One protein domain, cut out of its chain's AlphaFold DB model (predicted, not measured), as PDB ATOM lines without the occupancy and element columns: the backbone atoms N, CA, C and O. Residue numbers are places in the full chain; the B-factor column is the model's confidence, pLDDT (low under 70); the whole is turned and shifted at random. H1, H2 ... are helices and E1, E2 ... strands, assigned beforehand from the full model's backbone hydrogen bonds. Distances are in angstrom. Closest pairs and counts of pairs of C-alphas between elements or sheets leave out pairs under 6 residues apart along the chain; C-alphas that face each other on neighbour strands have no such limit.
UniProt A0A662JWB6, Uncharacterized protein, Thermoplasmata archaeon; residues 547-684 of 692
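Overview. This is residues 547 to 684 of the 692 residues of an uncharacterized protein of Thermoplasmata archaeon (UniProt A0A662JWB6). A twisted, curled slab of six strands is partly covered on one face by a small two-stranded sheet, E3 and E6, as a sandwich, and a helical hairpin, H1 and H2, extends the slab from one end to make a rod. The long link between E1 and E2 makes the other end, and at the tip of the hairpin residues 645 to 651 stick out. The printed part has 138 residues, with the order E1 E2 E3 E4 E5 E6 E7 H1 H2 E8; the class is mixed, helices and strands. The large sheet is mixed, in the order E1 E2 E8 E7 E4 E5, and the small one is antiparallel. The whole is loose, with a radius of gyration of the C-alphas of 19.8 A and spans of 62 by 29 by 21 A.

Arrangement. Start at the edge strand E1, residues 551 to 554, parallel to E2, residues 566 to 569; N 553 and O 567 are 2.8 A apart. E2 is parallel to E8, residues 672 to 683, with N 568 and O 680 at 2.8 A. E8 is antiparallel to E7, residues 610 to 623, with N 617 and O 677 at 2.9 A; E7 bends by 99 degrees at residue 613 and E8 by 70 degrees at residue 680. E7 is antiparallel to E4, residues 582 to 589, with N 620 and O 586 at 2.8 A. E4 forms a hairpin with the edge strand E5, residues 592 to 597, where N 587 and O 595 are 2.8 A apart. This twisted sheet and the antiparallel pair E3, residues 572 to 578, and E6, residues 603 to 606, are a sandwich, two sheets face to face, 6.8 A centre to centre where they face each other. Between E3 and E6, look at N 574 and O 604, 2.8 A apart. H1, residues 628 to 646, and H2, residues 651 to 668, touch as a helical hairpin, a shallow tilt of 27 degrees, opposite ways, with the C-alphas of Ile 640 and Phe 653 closest at 6.3 A. H2 only grazes the large sheet, with residues 665 to 668; H1 is not on it. In H1 and H2 every O i to N i+4 pair is within hydrogen-bond range.

Along the chain. Find C-alpha 551 at (108.197, 199.489, 211.094), where E1 begins. E3 runs 18.9 A, E4 20.5 A and E7 32.4 A. H1 runs 27.0 A to C-alpha 646 at (160.982, 184.243, 219.584), and H2 25.8 A. E8 runs 30.5 A to C-alpha 683 at (118.445, 212.020, 209.898).

Size, cuts and confidence. The C-alphas of Pro 562 and Tyr 647 are the two farthest apart, 63.9 A. The printed part has no cut. The link E1 to E2 is long, with 11 residues; the others are tight. Mean pLDDT of the printed part is 83.7; residues 624 to 632, 647 to 652 and 667 to 670 are under 70.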
ATOM      1  N   PRO A 547     116.731 197.052 211.244       95.31
ATOM      2  CA  PRO A 547     115.295 197.273 211.437       95.31
ATOM      3  C   PRO A 547     114.409 196.099 210.982       95.31
ATOM      4  O   PRO A 547     114.626 195.497 209.933       95.31
ATOM      5  N   ALA A 548     113.342 195.847 211.741       92.44
ATOM      6  CA  ALA A 548     112.275 194.932 211.348       92.44
ATOM      7  C   ALA A 548     111.416 195.535 210.225       92.44
ATOM      8  O   ALA A 548     111.269 196.759 210.132       92.44
ATOM      9  N   ASP A 549     110.792 194.676 209.425       91.69
ATOM     10  CA  ASP A 549     109.924 195.099 208.326       91.69
ATOM     11  C   ASP A 549     108.647 195.784 208.836       91.69
ATOM     12  O   ASP A 549     108.199 195.563 209.965       91.69
ATOM     13  N   ASN A 550     108.046 196.627 207.986       92.62
ATOM     14  CA  ASN A 550     106.792 197.343 208.266       92.62
ATOM     15  C   ASN A 550     106.818 198.138 209.580       92.62
ATOM     16  O   ASN A 550     105.867 198.136 210.368       92.62
ATOM     17  N   ALA A 551     107.938 198.812 209.836       94.44
ATOM     18  CA  ALA A 551     108.197 199.489 211.094       94.44
ATOM     19  C   ALA A 551     108.694 200.920 210.895       94.44
ATOM     20  O   ALA A 551     109.450 201.244 209.975       94.44
ATOM     21  N   VAL A 552     108.305 201.779 211.837       94.94
ATOM     22  CA  VAL A 552     108.880 203.114 211.995       94.94
ATOM     23  C   VAL A 552     109.781 203.108 213.220       94.94
ATOM     24  O   VAL A 552     109.312 202.841 214.330       94.94
ATOM     25  N   TYR A 553     111.051 203.442 213.025       95.38
ATOM     26  CA  TYR A 553     112.035 203.626 214.084       95.38
ATOM     27  C   TYR A 553     112.265 205.115 214.327       95.38
ATOM     28  O   TYR A 553     112.486 205.882 213.393       95.38
ATOM     29  N   LEU A 554     112.233 205.525 215.593       93.81
ATOM     30  CA  LEU A 554     112.574 206.875 216.030       93.81
ATOM     31  C   LEU A 554     113.716 206.783 217.040       93.81
ATOM     32  O   LEU A 554     113.527 206.215 218.115       93.81
ATOM     33  N   TRP A 555     114.882 207.335 216.698       91.12
ATOM     34  CA  TRP A 555     116.095 207.298 217.529       91.12
ATOM     35  C   TRP A 555     116.380 205.891 218.069       91.12
ATOM     36  O   TRP A 555     116.359 205.661 219.277       91.12
ATOM     37  N   ASN A 556     116.571 204.941 217.149       92.50
ATOM     38  CA  ASN A 556     116.838 203.528 217.423       92.50
ATOM     39  C   ASN A 556     115.693 202.720 218.080       92.50
ATOM     40  O   ASN A 556     115.822 201.512 218.270       92.50
ATOM     41  N   LYS A 557     114.545 203.335 218.402       94.00
ATOM     42  CA  LYS A 557     113.403 202.647 219.034       94.00
ATOM     43  C   LYS A 557     112.269 202.384 218.048       94.00
ATOM     44  O   LYS A 557     111.774 203.315 217.410       94.00
ATOM     45  N   LYS A 558     111.809 201.129 217.972       95.38
ATOM     46  CA  LYS A 558     110.621 200.731 217.197       95.38
ATOM     47  C   LYS A 558     109.370 201.398 217.779       95.38
ATOM     48  O   LYS A 558     109.128 201.343 218.985       95.38
ATOM     49  N   THR A 559     108.571 202.036 216.933       94.00
ATOM     50  CA  THR A 559     107.299 202.666 217.318       94.00
ATOM     51  C   THR A 559     106.108 201.774 216.947       94.00
ATOM     52  O   THR A 559     106.261 200.772 216.254       94.00
ATOM     53  N   LYS A 560     104.899 202.143 217.394       92.50
ATOM     54  CA  LYS A 560     103.640 201.452 217.045       92.50
ATOM     55  C   LYS A 560     102.938 202.042 215.813       92.50
ATOM     56  O   LYS A 560     101.766 201.758 215.586       92.50
ATOM     57  N   ILE A 561     103.607 202.925 215.072       89.12
ATOM     58  CA  ILE A 561     103.007 203.597 213.918       89.12
ATOM     59  C   ILE A 561     102.929 202.588 212.763       89.12
ATOM     60  O   ILE A 561     103.972 202.055 212.382       89.12
ATOM     61  N   PRO A 562     101.737 202.328 212.194       83.00
ATOM     62  CA  PRO A 562     101.611 201.449 211.042       83.00
ATOM     63  C   PRO A 562     102.244 202.114 209.819       83.00
ATOM     64  O   PRO A 562     101.924 203.256 209.482       83.00
ATOM     65  N   TYR A 563     103.148 201.403 209.155       88.06
ATOM     66  CA  TYR A 563     103.832 201.869 207.956       88.06
ATOM     67  C   TYR A 563     104.178 200.667 207.077       88.06
ATOM     68  O   TYR A 563     104.585 199.628 207.586       88.06
ATOM     69  N   CYS A 564     103.988 200.802 205.766       85.38
ATOM     70  CA  CYS A 564     104.354 199.777 204.792       85.38
ATOM     71  C   CYS A 564     105.794 200.045 204.333       85.38
ATOM     72  O   CYS A 564     106.049 201.072 203.701       85.38
ATOM     73  N   GLY A 565     106.726 199.154 204.672       88.56
ATOM     74  CA  GLY A 565     108.172 199.346 204.504       88.56
ATOM     75  C   GLY A 565     108.882 199.781 205.791       88.56
ATOM     76  O   GLY A 565     108.358 199.617 206.890       88.56
ATOM     77  N   ILE A 566     110.088 200.338 205.674       95.56
ATOM     78  CA  ILE A 566     110.920 200.701 206.831       95.56
ATOM     79  C   ILE A 566     111.212 202.203 206.812       95.56
ATOM     80  O   ILE A 566     111.795 202.714 205.855       95.56
ATOM     81  N   LEU A 567     110.812 202.921 207.866       94.25
ATOM     82  CA  LEU A 567     111.089 204.352 208.034       94.25
ATOM     83  C   LEU A 567     111.967 204.578 209.265       94.25
ATOM     84  O   LEU A 567     111.568 204.272 210.385       94.25
ATOM     85  N   ILE A 568     113.136 205.176 209.064       94.75
ATOM     86  CA  ILE A 568     114.094 205.489 210.125       94.75
ATOM     87  C   ILE A 568     114.163 207.006 210.306       94.75
ATOM     88  O   ILE A 568     114.520 207.747 209.386       94.75
ATOM     89  N   LEU A 569     113.839 207.468 211.513       92.50
ATOM     90  CA  LEU A 569     113.925 208.859 211.944       92.50
ATOM     91  C   LEU A 569     115.052 208.998 212.985       92.50
ATOM     92  O   LEU A 569     114.867 208.669 214.156       92.50
ATOM     93  N   GLY A 570     116.219 209.497 212.573       90.56
ATOM     94  CA  GLY A 570     117.425 209.601 213.410       90.56
ATOM     95  C   GLY A 570     118.447 208.487 213.152       90.56
ATOM     96  O   GLY A 570     118.530 207.981 212.035       90.56
ATOM     97  N   HIS A 571     119.251 208.143 214.166       91.88
ATOM     98  CA  HIS A 571     120.175 207.001 214.101       91.88
ATOM     99  C   HIS A 571     119.446 205.679 214.373       91.88
ATOM    100  O   HIS A 571     118.399 205.664 215.032       91.88
ATOM    101  N   ILE A 572     120.027 204.580 213.901       94.56
ATOM    102  CA  ILE A 572     119.594 203.216 214.206       94.56
ATOM    103  C   ILE A 572     120.814 202.297 214.281       94.56
ATOM    104  O   ILE A 572     121.769 202.488 213.533       94.56
ATOM    105  N   ASP A 573     120.761 201.326 215.181       95.00
ATOM    106  CA  ASP A 573     121.694 200.207 215.226       95.00
ATOM    107  C   ASP A 573     121.129 199.105 214.332       95.00
ATOM    108  O   ASP A 573     119.970 198.702 214.483       95.00
ATOM    109  N   ILE A 574     121.919 198.722 213.337       96.25
ATOM    110  CA  ILE A 574     121.657 197.600 212.450       96.25
ATOM    111  C   ILE A 574     122.164 196.369 213.181       96.25
ATOM    112  O   ILE A 574     123.370 196.210 213.336       96.25
ATOM    113  N   GLU A 575     121.233 195.564 213.672       95.25
ATOM    114  CA  GLU A 575     121.523 194.332 214.403       95.25
ATOM    115  C   GLU A 575     121.318 193.169 213.438       95.25
ATOM    116  O   GLU A 575     120.337 193.149 212.677       95.25
ATOM    117  N   VAL A 576     122.265 192.239 213.454       93.81
ATOM    118  CA  VAL A 576     122.311 191.101 212.545       93.81
ATOM    119  C   VAL A 576     122.372 189.821 213.362       93.81
ATOM    120  O   VAL A 576     123.188 189.709 214.274       93.81
ATOM    121  N   GLU A 577     121.521 188.861 213.020       89.88
ATOM    122  CA  GLU A 577     121.656 187.485 213.489       89.88
ATOM    123  C   GLU A 577     122.434 186.682 212.448       89.88
ATOM    124  O   GLU A 577     122.265 186.857 211.238       89.88
ATOM    125  N   THR A 578     123.336 185.833 212.928       87.62
ATOM    126  CA  THR A 578     124.158 184.953 212.101       87.62
ATOM    127  C   THR A 578     124.178 183.560 212.699       87.62
ATOM    128  O   THR A 578     123.961 183.401 213.899       87.62
ATOM    129  N   ILE A 579     124.538 182.571 211.888       78.31
ATOM    130  CA  ILE A 579     125.003 181.282 212.409       78.31
ATOM    131  C   ILE A 579     126.311 181.462 213.210       78.31
ATOM    132  O   ILE A 579     127.018 182.465 213.046       78.31
ATOM    133  N   ASP A 580     126.660 180.478 214.041       74.62
ATOM    134  CA  ASP A 580     127.822 180.547 214.942       74.62
ATOM    135  C   ASP A 580     129.173 180.672 214.201       74.62
ATOM    136  O   ASP A 580     130.102 181.304 214.706       74.62
ATOM    137  N   ASP A 581     129.276 180.141 212.977       76.50
ATOM    138  CA  ASP A 581     130.533 180.007 212.215       76.50
ATOM    139  C   ASP A 581     130.944 181.260 211.403       76.50
ATOM    140  O   ASP A 581     131.837 181.213 210.545       76.50
ATOM    141  N   VAL A 582     130.303 182.407 211.650       82.44
ATOM    142  CA  VAL A 582     130.633 183.679 210.988       82.44
ATOM    143  C   VAL A 582     131.802 184.379 211.687       82.44
ATOM    144  O   VAL A 582     131.736 184.710 212.866       82.44
ATOM    145  N   GLU A 583     132.867 184.673 210.931       83.50
ATOM    146  CA  GLU A 583     134.077 185.348 211.439       83.50
ATOM    147  C   GLU A 583     133.936 186.878 211.424       83.50
ATOM    148  O   GLU A 583     134.476 187.580 212.279       83.50
ATOM    149  N   LYS A 584     133.270 187.414 210.396       88.31
ATOM    150  CA  LYS A 584     133.048 188.853 210.240       88.31
ATOM    151  C   LYS A 584     131.780 189.152 209.453       88.31
ATOM    152  O   LYS A 584     131.428 188.409 208.532       88.31
ATOM    153  N   VAL A 585     131.169 190.294 209.752       93.12
ATOM    154  CA  VAL A 585     130.065 190.884 208.992       93.12
ATOM    155  C   VAL A 585     130.482 192.257 208.485       93.12
ATOM    156  O   VAL A 585     130.931 193.125 209.227       93.12
ATOM    157  N   GLU A 586     130.331 192.473 207.188       95.81
ATOM    158  CA  GLU A 586     130.532 193.767 206.556       95.81
ATOM    159  C   GLU A 586     129.191 194.457 206.307       95.81
ATOM    160  O   GLU A 586     128.286 193.890 205.696       95.81
ATOM    161  N   PHE A 587     129.075 195.707 206.741       95.69
ATOM    162  CA  PHE A 587     127.891 196.537 206.590       95.69
ATOM    163  C   PHE A 587     128.083 197.547 205.465       95.69
ATOM    164  O   PHE A 587     129.053 198.308 205.435       95.69
ATOM    165  N   TYR A 588     127.116 197.580 204.559       95.62
ATOM    166  CA  TYR A 588     127.104 198.403 203.365       95.62
ATOM    167  C   TYR A 588     125.874 199.307 203.346       95.62
ATOM    168  O   TYR A 588     124.779 198.917 203.755       95.62
ATOM    169  N   VAL A 589     126.050 200.506 202.798       94.25
ATOM    170  CA  VAL A 589     124.976 201.453 202.492       94.25
ATOM    171  C   VAL A 589     125.074 201.844 201.028       94.25
ATOM    172  O   VAL A 589     126.090 202.396 200.610       94.25
ATOM    173  N   ASP A 590     124.021 201.582 200.253       91.75
ATOM    174  CA  ASP A 590     123.985 201.820 198.803       91.75
ATOM    175  C   ASP A 590     125.231 201.227 198.099       91.75
ATOM    176  O   ASP A 590     125.951 201.924 197.382       91.75
ATOM    177  N   ASP A 591     125.524 199.949 198.388       90.56
ATOM    178  CA  ASP A 591     126.692 199.169 197.923       90.56
ATOM    179  C   ASP A 591     128.079 199.709 198.328       90.56
ATOM    180  O   ASP A 591     129.113 199.193 197.895       90.56
ATOM    181  N   LYS A 592     128.143 200.712 199.207       92.69
ATOM    182  CA  LYS A 592     129.398 201.223 199.763       92.69
ATOM    183  C   LYS A 592     129.658 200.620 201.142       92.69
ATOM    184  O   LYS A 592     128.826 200.770 202.030       92.69
ATOM    185  N   LEU A 593     130.824 199.995 201.328       93.50
ATOM    186  CA  LEU A 593     131.267 199.478 202.629       93.50
ATOM    187  C   LEU A 593     131.384 200.627 203.640       93.50
ATOM    188  O   LEU A 593     132.085 201.612 203.391       93.50
ATOM    189  N   GLU A 594     130.706 200.490 204.774       93.94
ATOM    190  CA  GLU A 594     130.703 201.461 205.869       93.94
ATOM    191  C   GLU A 594     131.411 200.926 207.116       93.94
ATOM    192  O   GLU A 594     132.104 201.689 207.791       93.94
ATOM    193  N   TYR A 595     131.269 199.632 207.416       94.12
ATOM    194  CA  TYR A 595     131.865 199.020 208.601       94.12
ATOM    195  C   TYR A 595     132.127 197.525 208.414       94.12
ATOM    196  O   TYR A 595     131.427 196.862 207.654       94.12
ATOM    197  N   THR A 596     133.124 197.005 209.120       93.62
ATOM    198  CA  THR A 596     133.410 195.573 209.231       93.62
ATOM    199  C   THR A 596     133.453 195.249 210.711       93.62
ATOM    200  O   THR A 596     134.290 195.803 211.425       93.62
ATOM    201  N   ASP A 597     132.559 194.375 211.143       92.62
ATOM    202  CA  ASP A 597     132.488 193.871 212.504       92.62
ATOM    203  C   ASP A 597     133.045 192.448 212.558       92.62
ATOM    204  O   ASP A 597     132.800 191.646 211.657       92.62
ATOM    205  N   THR A 598     133.827 192.147 213.585       88.50
ATOM    206  CA  THR A 598     134.501 190.853 213.789       88.50
ATOM    207  C   THR A 598     134.209 190.272 215.171       88.50
ATOM    208  O   THR A 598     134.799 189.259 215.534       88.50
ATOM    209  N   GLU A 599     133.354 190.917 215.969       86.19
ATOM    210  CA  GLU A 599     133.005 190.473 217.317       86.19
ATOM    211  C   GLU A 599     131.490 190.283 217.418       86.19
ATOM    212  O   GLU A 599     130.715 191.161 217.058       86.19
ATOM    213  N   GLN A 600     131.053 189.117 217.896       83.88
ATOM    214  CA  GLN A 600     129.633 188.865 218.134       83.88
ATOM    215  C   GLN A 600     129.166 189.542 219.440       83.88
ATOM    216  O   GLN A 600     129.910 189.525 220.429       83.88
ATOM    217  N   PRO A 601     127.921 190.057 219.507       90.75
ATOM    218  CA  PRO A 601     126.928 190.122 218.426       90.75
ATOM    219  C   PRO A 601     127.281 191.184 217.374       90.75
ATOM    220  O   PRO A 601     127.700 192.280 217.731       90.75
ATOM    221  N   PHE A 602     127.071 190.868 216.091       93.31
ATOM    222  CA  PHE A 602     127.430 191.772 214.997       93.31
ATOM    223  C   PHE A 602     126.441 192.935 214.884       93.31
ATOM    224  O   PHE A 602     125.257 192.742 214.582       93.31
ATOM    225  N   GLU A 603     126.930 194.160 215.066       94.81
ATOM    226  CA  GLU A 603     126.091 195.354 215.014       94.81
ATOM    227  C   GLU A 603     126.801 196.576 214.427       94.81
ATOM    228  O   GLU A 603     128.001 196.802 214.574       94.81
ATOM    229  N   TRP A 604     126.028 197.436 213.762       95.62
ATOM    230  CA  TRP A 604     126.558 198.686 213.235       95.62
ATOM    231  C   TRP A 604     125.567 199.841 213.306       95.62
ATOM    232  O   TRP A 604     124.428 199.754 212.853       95.62
ATOM    233  N   ARG A 605     126.020 200.996 213.798       94.25
ATOM    234  CA  ARG A 605     125.192 202.202 213.886       94.25
ATOM    235  C   ARG A 605     125.151 202.990 212.574       94.25
ATOM    236  O   ARG A 605     126.076 203.740 212.249       94.25
ATOM    237  N   LEU A 606     123.998 202.978 211.906       92.06
ATOM    238  CA  LEU A 606     123.685 203.905 210.821       92.06
ATOM    239  C   LEU A 606     123.362 205.296 211.383       92.06
ATOM    240  O   LEU A 606     122.301 205.542 211.966       92.06
ATOM    241  N   ASN A 607     124.269 206.249 211.162       91.38
ATOM    242  CA  ASN A 607     124.124 207.622 211.650       91.38
ATOM    243  C   ASN A 607     124.632 208.670 210.644       91.38
ATOM    244  O   ASN A 607     125.396 209.576 210.974       91.38
ATOM    245  N   GLN A 608     124.218 208.540 209.384       85.69
ATOM    246  CA  GLN A 608     124.556 209.492 208.326       85.69
ATOM    247  C   GLN A 608     123.456 210.543 208.142       85.69
ATOM    248  O   GLN A 608     122.275 210.264 208.352       85.69
ATOM    249  N   LYS A 609     123.828 211.761 207.719       86.50
ATOM    250  CA  LYS A 609     122.849 212.806 207.392       86.50
ATOM    251  C   LYS A 609     122.028 212.378 206.175       86.50
ATOM    252  O   LYS A 609     122.596 212.133 205.116       86.50
ATOM    253  N   SER A 610     120.705 212.357 206.299       86.44
ATOM    254  CA  SER A 610     119.803 211.947 205.219       86.44
ATOM    255  C   SER A 610     118.474 212.703 205.277       86.44
ATOM    256  O   SER A 610     118.058 213.141 206.352       86.44
ATOM    257  N   PHE A 611     117.807 212.878 204.132       89.06
ATOM    258  CA  PHE A 611     116.522 213.576 204.025       89.06
ATOM    259  C   PHE A 611     115.525 212.772 203.189       89.06
ATOM    260  O   PHE A 611     115.474 212.931 201.972       89.06
ATOM    261  N   PHE A 612     114.760 211.892 203.849       88.50
ATOM    262  CA  PHE A 612     113.819 210.952 203.216       88.50
ATOM    263  C   PHE A 612     114.433 210.184 202.037       88.50
ATOM    264  O   PHE A 612     113.774 209.917 201.030       88.50
ATOM    265  N   LYS A 613     115.721 209.847 202.147       89.62
ATOM    266  CA  LYS A 613     116.428 209.112 201.102       89.62
ATOM    267  C   LYS A 613     116.023 207.644 201.194       89.62
ATOM    268  O   LYS A 613     116.053 207.081 202.288       89.62
ATOM    269  N   LYS A 614     115.663 207.048 200.056       92.31
ATOM    270  CA  LYS A 614     115.647 205.592 199.915       92.31
ATOM    271  C   LYS A 614     117.087 205.099 199.905       92.31
ATOM    272  O   LYS A 614     117.901 205.634 199.151       92.31
ATOM    273  N   THR A 615     117.375 204.134 200.754       92.25
ATOM    274  CA  THR A 615     118.713 203.612 200.981       92.25
ATOM    275  C   THR A 615     118.636 202.103 201.109       92.25
ATOM    276  O   THR A 615     117.746 201.602 201.792       92.25
ATOM    277  N   THR A 616     119.574 201.400 200.491       95.00
ATOM    278  CA  THR A 616     119.734 199.958 200.688       95.00
ATOM    279  C   THR A 616     120.789 199.730 201.757       95.00
ATOM    280  O   THR A 616     121.915 200.215 201.635       95.00
ATOM    281  N   ILE A 617     120.423 199.021 202.818       95.62
ATOM    282  CA  ILE A 617     121.353 198.526 203.834       95.62
ATOM    283  C   ILE A 617     121.627 197.068 203.503       95.62
ATOM    284  O   ILE A 617     120.683 196.319 203.271       95.62
ATOM    285  N   LYS A 618     122.896 196.670 203.493       95.00
ATOM    286  CA  LYS A 618     123.313 195.294 203.228       95.00
ATOM    287  C   LYS A 618     124.289 194.830 204.296       95.00
ATOM    288  O   LYS A 618     125.261 195.528 204.568       95.00
ATOM    289  N   ALA A 619     124.029 193.674 204.886       94.38
ATOM    290  CA  ALA A 619     124.944 192.988 205.786       94.38
ATOM    291  C   ALA A 619     125.494 191.768 205.051       94.38
ATOM    292  O   ALA A 619     124.723 190.977 204.516       94.38
ATOM    293  N   LYS A 620     126.818 191.640 204.981       91.44
ATOM    294  CA  LYS A 620     127.505 190.565 204.270       91.44
ATOM    295  C   LYS A 620     128.388 189.783 205.237       91.44
ATOM    296  O   LYS A 620     129.407 190.300 205.685       91.44
ATOM    297  N   ALA A 621     127.990 188.561 205.555       88.50
ATOM    298  CA  ALA A 621     128.719 187.655 206.429       88.50
ATOM    299  C   ALA A 621     129.723 186.801 205.653       88.50
ATOM    300  O   ALA A 621     129.515 186.468 204.483       88.50
ATOM    301  N   TYR A 622     130.802 186.428 206.335       84.00
ATOM    302  CA  TYR A 622     131.864 185.580 205.807       84.00
ATOM    303  C   TYR A 622     132.068 184.381 206.736       84.00
ATOM    304  O   TYR A 622     132.470 184.557 207.890       84.00
ATOM    305  N   ILE A 623     131.793 183.179 206.224       75.44
ATOM    306  CA  ILE A 623     131.930 181.919 206.969       75.44
ATOM    307  C   ILE A 623     133.345 181.367 206.786       75.44
ATOM    308  O   ILE A 623     133.936 181.473 205.705       75.44
ATOM    309  N   MET A 624     133.879 180.729 207.825       64.25
ATOM    310  CA  MET A 624     135.011 179.819 207.678       64.25
ATOM    311  C   MET A 624     134.517 178.413 207.341       64.25
ATOM    312  O   MET A 624     133.925 177.753 208.183       64.25
ATOM    313  N   ASP A 625     134.776 177.945 206.118       56.09
ATOM    314  CA  ASP A 625     134.518 176.542 205.777       56.09
ATOM    315  C   ASP A 625     135.333 175.630 206.709       56.09
ATOM    316  O   ASP A 625     136.509 175.913 206.976       56.09
ATOM    317  N   ASN A 626     134.745 174.523 207.165       52.69
ATOM    318  CA  ASN A 626     135.392 173.524 208.035       52.69
ATOM    319  C   ASN A 626     136.440 172.668 207.292       52.69
ATOM    320  O   ASN A 626     136.798 171.572 207.718       52.69
ATOM    321  N   ASP A 627     136.934 173.165 206.161       53.97
ATOM    322  CA  ASP A 627     137.889 172.487 205.308       53.97
ATOM    323  C   ASP A 627     139.285 172.487 205.966       53.97
ATOM    324  O   ASP A 627     139.764 173.519 206.461       53.97
ATOM    325  N   ASP A 628     139.970 171.337 205.949       56.88
ATOM    326  CA  ASP A 628     141.285 171.091 206.582       56.88
ATOM    327  C   ASP A 628     142.324 172.183 206.247       56.88
ATOM    328  O   ASP A 628     143.231 172.513 207.026       56.88
ATOM    329  N   THR A 629     142.164 172.799 205.077       64.69
ATOM    330  CA  THR A 629     142.970 173.905 204.563       64.69
ATOM    331  C   THR A 629     142.961 175.126 205.491       64.69
ATOM    332  O   THR A 629     144.011 175.724 205.745       64.69
ATOM    333  N   PHE A 630     141.807 175.508 206.038       65.75
ATOM    334  CA  PHE A 630     141.670 176.736 206.823       65.75
ATOM    335  C   PHE A 630     142.187 176.567 208.254       65.75
ATOM    336  O   PHE A 630     142.865 177.457 208.785       65.75
ATOM    337  N   HIS A 631     141.956 175.390 208.845       65.12
ATOM    338  CA  HIS A 631     142.568 174.995 210.113       65.12
ATOM    339  C   HIS A 631     144.098 175.018 210.003       65.12
ATOM    340  O   HIS A 631     144.785 175.596 210.850       65.12
ATOM    341  N   THR A 632     144.628 174.496 208.894       69.62
ATOM    342  CA  THR A 632     146.061 174.520 208.587       69.62
ATOM    343  C   THR A 632     146.592 175.950 208.453       69.62
ATOM    344  O   THR A 632     147.621 176.276 209.043       69.62
ATOM    345  N   ILE A 633     145.889 176.848 207.749       74.31
ATOM    346  CA  ILE A 633     146.292 178.261 207.624       74.31
ATOM    347  C   ILE A 633     146.304 178.961 208.993       74.31
ATOM    348  O   ILE A 633     147.274 179.658 209.300       74.31
ATOM    349  N   ARG A 634     145.282 178.762 209.843       73.12
ATOM    350  CA  ARG A 634     145.250 179.316 211.212       73.12
ATOM    351  C   ARG A 634     146.408 178.792 212.061       73.12
ATOM    352  O   ARG A 634     147.099 179.592 212.691       73.12
ATOM    353  N   GLN A 635     146.654 177.481 212.049       76.38
ATOM    354  CA  GLN A 635     147.781 176.886 212.769       76.38
ATOM    355  C   GLN A 635     149.117 177.461 212.286       76.38
ATOM    356  O   GLN A 635     149.951 177.851 213.101       76.38
ATOM    357  N   LEU A 636     149.314 177.569 210.971       79.88
ATOM    358  CA  LEU A 636     150.526 178.142 210.391       79.88
ATOM    359  C   LEU A 636     150.713 179.604 210.801       79.88
ATOM    360  O   LEU A 636     151.817 179.971 211.192       79.88
ATOM    361  N   LEU A 637     149.658 180.424 210.772       81.12
ATOM    362  CA  LEU A 637     149.711 181.812 211.247       81.12
ATOM    363  C   LEU A 637     150.085 181.889 212.736       81.12
ATOM    364  O   LEU A 637     150.952 182.681 213.097       81.12
ATOM    365  N   MET A 638     149.513 181.020 213.577       78.81
ATOM    366  CA  MET A 638     149.842 180.947 215.004       78.81
ATOM    367  C   MET A 638     151.303 180.537 215.236       78.81
ATOM    368  O   MET A 638     151.999 181.157 216.042       78.81
ATOM    369  N   TYR A 639     151.802 179.533 214.507       77.25
ATOM    370  CA  TYR A 639     153.210 179.132 214.569       77.25
ATOM    371  C   TYR A 639     154.143 180.243 214.086       77.25
ATOM    372  O   TYR A 639     155.202 180.447 214.677       77.25
ATOM    373  N   ILE A 640     153.762 180.977 213.039       80.69
ATOM    374  CA  ILE A 640     154.534 182.116 212.535       80.69
ATOM    375  C   ILE A 640     154.594 183.229 213.577       80.69
ATOM    376  O   ILE A 640     155.672 183.781 213.779       80.69
ATOM    377  N   ASP A 641     153.496 183.530 214.269       79.25
ATOM    378  CA  ASP A 641     153.473 184.548 215.324       79.25
ATOM    379  C   ASP A 641     154.348 184.150 216.522       79.25
ATOM    380  O   ASP A 641     155.218 184.925 216.926       79.25
ATOM    381  N   LEU A 642     154.245 182.900 216.988       75.62
ATOM    382  CA  LEU A 642     155.126 182.318 218.015       75.62
ATOM    383  C   LEU A 642     156.613 182.381 217.630       75.62
ATOM    384  O   LEU A 642     157.480 182.693 218.451       75.62
ATOM    385  N   LEU A 643     156.933 182.067 216.373       71.81
ATOM    386  CA  LEU A 643     158.302 182.118 215.865       71.81
ATOM    387  C   LEU A 643     158.793 183.560 215.684       71.81
ATOM    388  O   LEU A 643     159.966 183.828 215.941       71.81
ATOM    389  N   SER A 644     157.918 184.484 215.292       73.44
ATOM    390  CA  SER A 644     158.245 185.903 215.092       73.44
ATOM    391  C   SER A 644     158.502 186.624 216.418       73.44
ATOM    392  O   SER A 644     159.345 187.517 216.479       73.44
ATOM    393  N   GLU A 645     157.834 186.196 217.492       73.06
ATOM    394  CA  GLU A 645     158.063 186.680 218.856       73.06
ATOM    395  C   GLU A 645     159.387 186.147 219.440       73.06
ATOM    396  O   GLU A 645     160.121 186.867 220.121       73.06
ATOM    397  N   LYS A 646     159.748 184.898 219.114       71.38
ATOM    398  CA  LYS A 646     160.982 184.243 219.584       71.38
ATOM    399  C   LYS A 646     162.237 184.658 218.810       71.38
ATOM    400  O   LYS A 646     163.330 184.694 219.379       71.38
ATOM    401  N   TYR A 647     162.103 184.934 217.518       67.25
ATOM    402  CA  TYR A 647     163.203 185.282 216.624       67.25
ATOM    403  C   TYR A 647     162.905 186.647 216.006       67.25
ATOM    404  O   TYR A 647     162.161 186.745 215.036       67.25
ATOM    405  N   SER A 648     163.486 187.702 216.577       56.34
ATOM    406  CA  SER A 648     163.285 189.095 216.172       56.34
ATOM    407  C   SER A 648     163.404 189.301 214.650       56.34
ATOM    408  O   SER A 648     164.499 189.375 214.093       56.34
ATOM    409  N   THR A 649     162.244 189.420 213.991       59.72
ATOM    410  CA  THR A 649     162.002 189.809 212.585       59.72
ATOM    411  C   THR A 649     162.926 189.179 211.538       59.72
ATOM    412  O   THR A 649     163.866 189.798 211.031       59.72
ATOM    413  N   ILE A 650     162.583 187.964 211.112       60.84
ATOM    414  CA  ILE A 650     163.033 187.417 209.828       60.84
ATOM    415  C   ILE A 650     162.007 187.850 208.772       60.84
ATOM    416  O   ILE A 650     160.868 187.406 208.821       60.84
ATOM    417  N   ARG A 651     162.407 188.662 207.777       63.78
ATOM    418  CA  ARG A 651     161.537 189.144 206.667       63.78
ATOM    419  C   ARG A 651     160.723 188.045 205.967       63.78
ATOM    420  O   ARG A 651     159.708 188.325 205.339       63.78
ATOM    421  N   VAL A 652     161.205 186.806 206.036       67.25
ATOM    422  CA  VAL A 652     160.526 185.624 205.501       67.25
ATOM    423  C   VAL A 652     159.219 185.346 206.249       67.25
ATOM    424  O   VAL A 652     158.243 185.012 205.591       67.25
ATOM    425  N   PHE A 653     159.159 185.539 207.571       73.75
ATOM    426  CA  PHE A 653     157.933 185.346 208.356       73.75
ATOM    427  C   PHE A 653     156.867 186.394 208.030       73.75
ATOM    428  O   PHE A 653     155.719 186.021 207.814       73.75
ATOM    429  N   ASP A 654     157.245 187.665 207.870       74.50
ATOM    430  CA  ASP A 654     156.311 188.723 207.451       74.50
ATOM    431  C   ASP A 654     155.728 188.448 206.055       74.50
ATOM    432  O   ASP A 654     154.526 188.600 205.821       74.50
ATOM    433  N   ALA A 655     156.573 187.998 205.119       73.81
ATOM    434  CA  ALA A 655     156.144 187.635 203.771       73.81
ATOM    435  C   ALA A 655     155.217 186.409 203.772       73.81
ATOM    436  O   ALA A 655     154.204 186.410 203.068       73.81
ATOM    437  N   LEU A 656     155.524 185.389 204.583       77.25
ATOM    438  CA  LEU A 656     154.683 184.200 204.728       77.25
ATOM    439  C   LEU A 656     153.334 184.548 205.371       77.25
ATOM    440  O   LEU A 656     152.299 184.111 204.875       77.25
ATOM    441  N   LYS A 657     153.339 185.382 206.420       81.25
ATOM    442  CA  LYS A 657     152.132 185.877 207.093       81.25
ATOM    443  C   LYS A 657     151.236 186.638 206.124       81.25
ATOM    444  O   LYS A 657     150.055 186.331 206.022       81.25
ATOM    445  N   THR A 658     151.811 187.559 205.349       82.19
ATOM    446  CA  THR A 658     151.073 188.330 204.334       82.19
ATOM    447  C   THR A 658     150.465 187.420 203.264       82.19
ATOM    448  O   THR A 658     149.318 187.605 202.861       82.19
ATOM    449  N   HIS A 659     151.216 186.416 202.800       77.31
ATOM    450  CA  HIS A 659     150.729 185.472 201.797       77.31
ATOM    451  C   HIS A 659     149.591 184.595 202.334       77.31
ATOM    452  O   HIS A 659     148.562 184.465 201.676       77.31
ATOM    453  N   LEU A 660     149.741 184.056 203.547       79.94
ATOM    454  CA  LEU A 660     148.711 183.261 204.217       79.94
ATOM    455  C   LEU A 660     147.456 184.085 204.534       79.94
ATOM    456  O   LEU A 660     146.352 183.577 204.379       79.94
ATOM    457  N   GLN A 661     147.599 185.358 204.911       79.69
ATOM    458  CA  GLN A 661     146.470 186.279 205.094       79.69
ATOM    459  C   GLN A 661     145.744 186.569 203.775       79.69
ATOM    460  O   GLN A 661     144.519 186.570 203.742       79.69
ATOM    461  N   SER A 662     146.480 186.759 202.677       77.75
ATOM    462  CA  SER A 662     145.893 186.940 201.342       77.75
ATOM    463  C   SER A 662     145.127 185.695 200.874       77.75
ATOM    464  O   SER A 662     144.013 185.805 200.368       77.75
ATOM    465  N   LEU A 663     145.679 184.502 201.117       74.69
ATOM    466  CA  LEU A 663     144.987 183.228 200.901       74.69
ATOM    467  C   LEU A 663     143.724 183.114 201.769       74.69
ATOM    468  O   LEU A 663     142.670 182.782 201.234       74.69
ATOM    469  N   LYS A 664     143.809 183.459 203.064       74.25
ATOM    470  CA  LYS A 664     142.662 183.492 203.991       74.25
ATOM    471  C   LYS A 664     141.531 184.365 203.433       74.25
ATOM    472  O   LYS A 664     140.400 183.906 203.333       74.25
ATOM    473  N   GLU A 665     141.840 185.599 203.032       73.31
ATOM    474  CA  GLU A 665     140.858 186.546 202.479       73.31
ATOM    475  C   GLU A 665     140.299 186.089 201.123       73.31
ATOM    476  O   GLU A 665     139.101 186.214 200.873       73.31
ATOM    477  N   SER A 666     141.130 185.499 200.257       70.12
ATOM    478  CA  SER A 666     140.671 184.939 198.982       70.12
ATOM    479  C   SER A 666     139.661 183.811 199.188       70.12
ATOM    480  O   SER A 666     138.690 183.739 198.438       70.12
ATOM    481  N   ILE A 667     139.872 182.947 200.183       65.00
ATOM    482  CA  ILE A 667     138.962 181.838 200.495       65.00
ATOM    483  C   ILE A 667     137.673 182.371 201.140       65.00
ATOM    484  O   ILE A 667     136.588 182.029 200.682       65.00
ATOM    485  N   LEU A 668     137.771 183.293 202.108       67.62
ATOM    486  CA  LEU A 668     136.604 183.954 202.721       67.62
ATOM    487  C   LEU A 668     135.705 184.615 201.669       67.62
ATOM    488  O   LEU A 668     134.485 184.510 201.737       67.62
ATOM    489  N   SER A 669     136.294 185.268 200.662       65.19
ATOM    490  CA  SER A 669     135.526 185.944 199.609       65.19
ATOM    491  C   SER A 669     134.671 185.005 198.747       65.19
ATOM    492  O   SER A 669     133.705 185.468 198.139       65.19
ATOM    493  N   GLN A 670     135.003 183.710 198.700       62.81
ATOM    494  CA  GLN A 670     134.238 182.699 197.964       62.81
ATOM    495  C   GLN A 670     133.031 182.180 198.766       62.81
ATOM    496  O   GLN A 670     132.037 181.808 198.151       62.81
ATOM    497  N   ASN A 671     133.074 182.265 200.102       70.12
ATOM    498  CA  ASN A 671     132.029 181.806 201.027       70.12
ATOM    499  C   ASN A 671     131.396 182.990 201.773       70.12
ATOM    500  O   ASN A 671     131.471 183.105 202.999       70.12
ATOM    501  N   SER A 672     130.801 183.908 201.009       76.69
ATOM    502  CA  SER A 672     130.157 185.101 201.562       76.69
ATOM    503  C   SER A 672     128.672 185.155 201.233       76.69
ATOM    504  O   SER A 672     128.272 184.896 200.098       76.69
ATOM    505  N   PHE A 673     127.872 185.535 202.224       81.56
ATOM    506  CA  PHE A 673     126.412 185.547 202.177       81.56
ATOM    507  C   PHE A 673     125.923 186.929 202.577       81.56
ATOM    508  O   PHE A 673     126.584 187.601 203.365       81.56
ATOM    509  N   ALA A 674     124.806 187.388 202.019       86.62
ATOM    510  CA  ALA A 674     124.313 188.731 202.290       86.62
ATOM    511  C   ALA A 674     122.798 188.770 202.468       86.62
ATOM    512  O   ALA A 674     122.074 188.039 201.796       86.62
ATOM    513  N   ASP A 675     122.351 189.686 203.320       88.75
ATOM    514  CA  ASP A 675     120.955 190.083 203.475       88.75
ATOM    515  C   ASP A 675     120.849 191.597 203.269       88.75
ATOM    516  O   ASP A 675     121.758 192.357 203.626       88.75
ATOM    517  N   GLU A 676     119.766 192.039 202.635       93.00
ATOM    518  CA  GLU A 676     119.589 193.429 202.219       93.00
ATOM    519  C   GLU A 676     118.190 193.940 202.559       93.00
ATOM    520  O   GLU A 676     117.194 193.247 202.364       93.00
ATOM    521  N   LYS A 677     118.103 195.197 203.006       93.25
ATOM    522  CA  LYS A 677     116.834 195.888 203.256       93.25
ATOM    523  C   LYS A 677     116.810 197.270 202.624       93.25
ATOM    524  O   LYS A 677     117.712 198.082 202.827       93.25
ATOM    525  N   GLU A 678     115.719 197.571 201.925       94.38
ATOM    526  CA  GLU A 678     115.406 198.936 201.509       94.38
ATOM    527  C   GLU A 678     114.747 199.709 202.656       94.38
ATOM    528  O   GLU A 678     113.713 199.319 203.203       94.38
ATOM    529  N   VAL A 679     115.322 200.860 202.995       93.75
ATOM    530  CA  VAL A 679     114.842 201.737 204.063       93.75
ATOM    531  C   VAL A 679     114.667 203.169 203.569       93.75
ATOM    532  O   VAL A 679     115.337 203.626 202.642       93.75
ATOM    533  N   VAL A 680     113.785 203.926 204.217       94.06
ATOM    534  CA  VAL A 680     113.686 205.379 204.049       94.06
ATOM    535  C   VAL A 680     114.280 206.048 205.280       94.06
ATOM    536  O   VAL A 680     113.778 205.860 206.386       94.06
ATOM    537  N   VAL A 681     115.327 206.854 205.102       92.38
ATOM    538  CA  VAL A 681     116.047 207.485 206.220       92.38
ATOM    539  C   VAL A 681     115.846 208.997 206.221       92.38
ATOM    540  O   VAL A 681     116.118 209.682 205.232       92.38
ATOM    541  N   LEU A 682     115.429 209.544 207.363       91.75
ATOM    542  CA  LEU A 682     115.513 210.966 207.693       91.75
ATOM    543  C   LEU A 682     116.375 211.125 208.947       91.75
ATOM    544  O   LEU A 682     115.948 210.820 210.056       91.75
ATOM    545  N   ASN A 683     117.569 211.682 208.785       89.31
ATOM    546  CA  ASN A 683     118.445 212.020 209.898       89.31
ATOM    547  C   ASN A 683     119.058 213.401 209.655       89.31
ATOM    548  O   ASN A 683     120.014 213.566 208.898       89.31
ATOM    549  N   LEU A 684     118.474 214.416 210.288       85.81
ATOM    550  CA  LEU A 684     118.937 215.800 210.178       85.81
ATOM    551  C   LEU A 684     120.117 216.109 211.112       85.81
ATOM    552  O   LEU A 684     120.795 217.117 210.906       85.81
TER     553      LEU A 684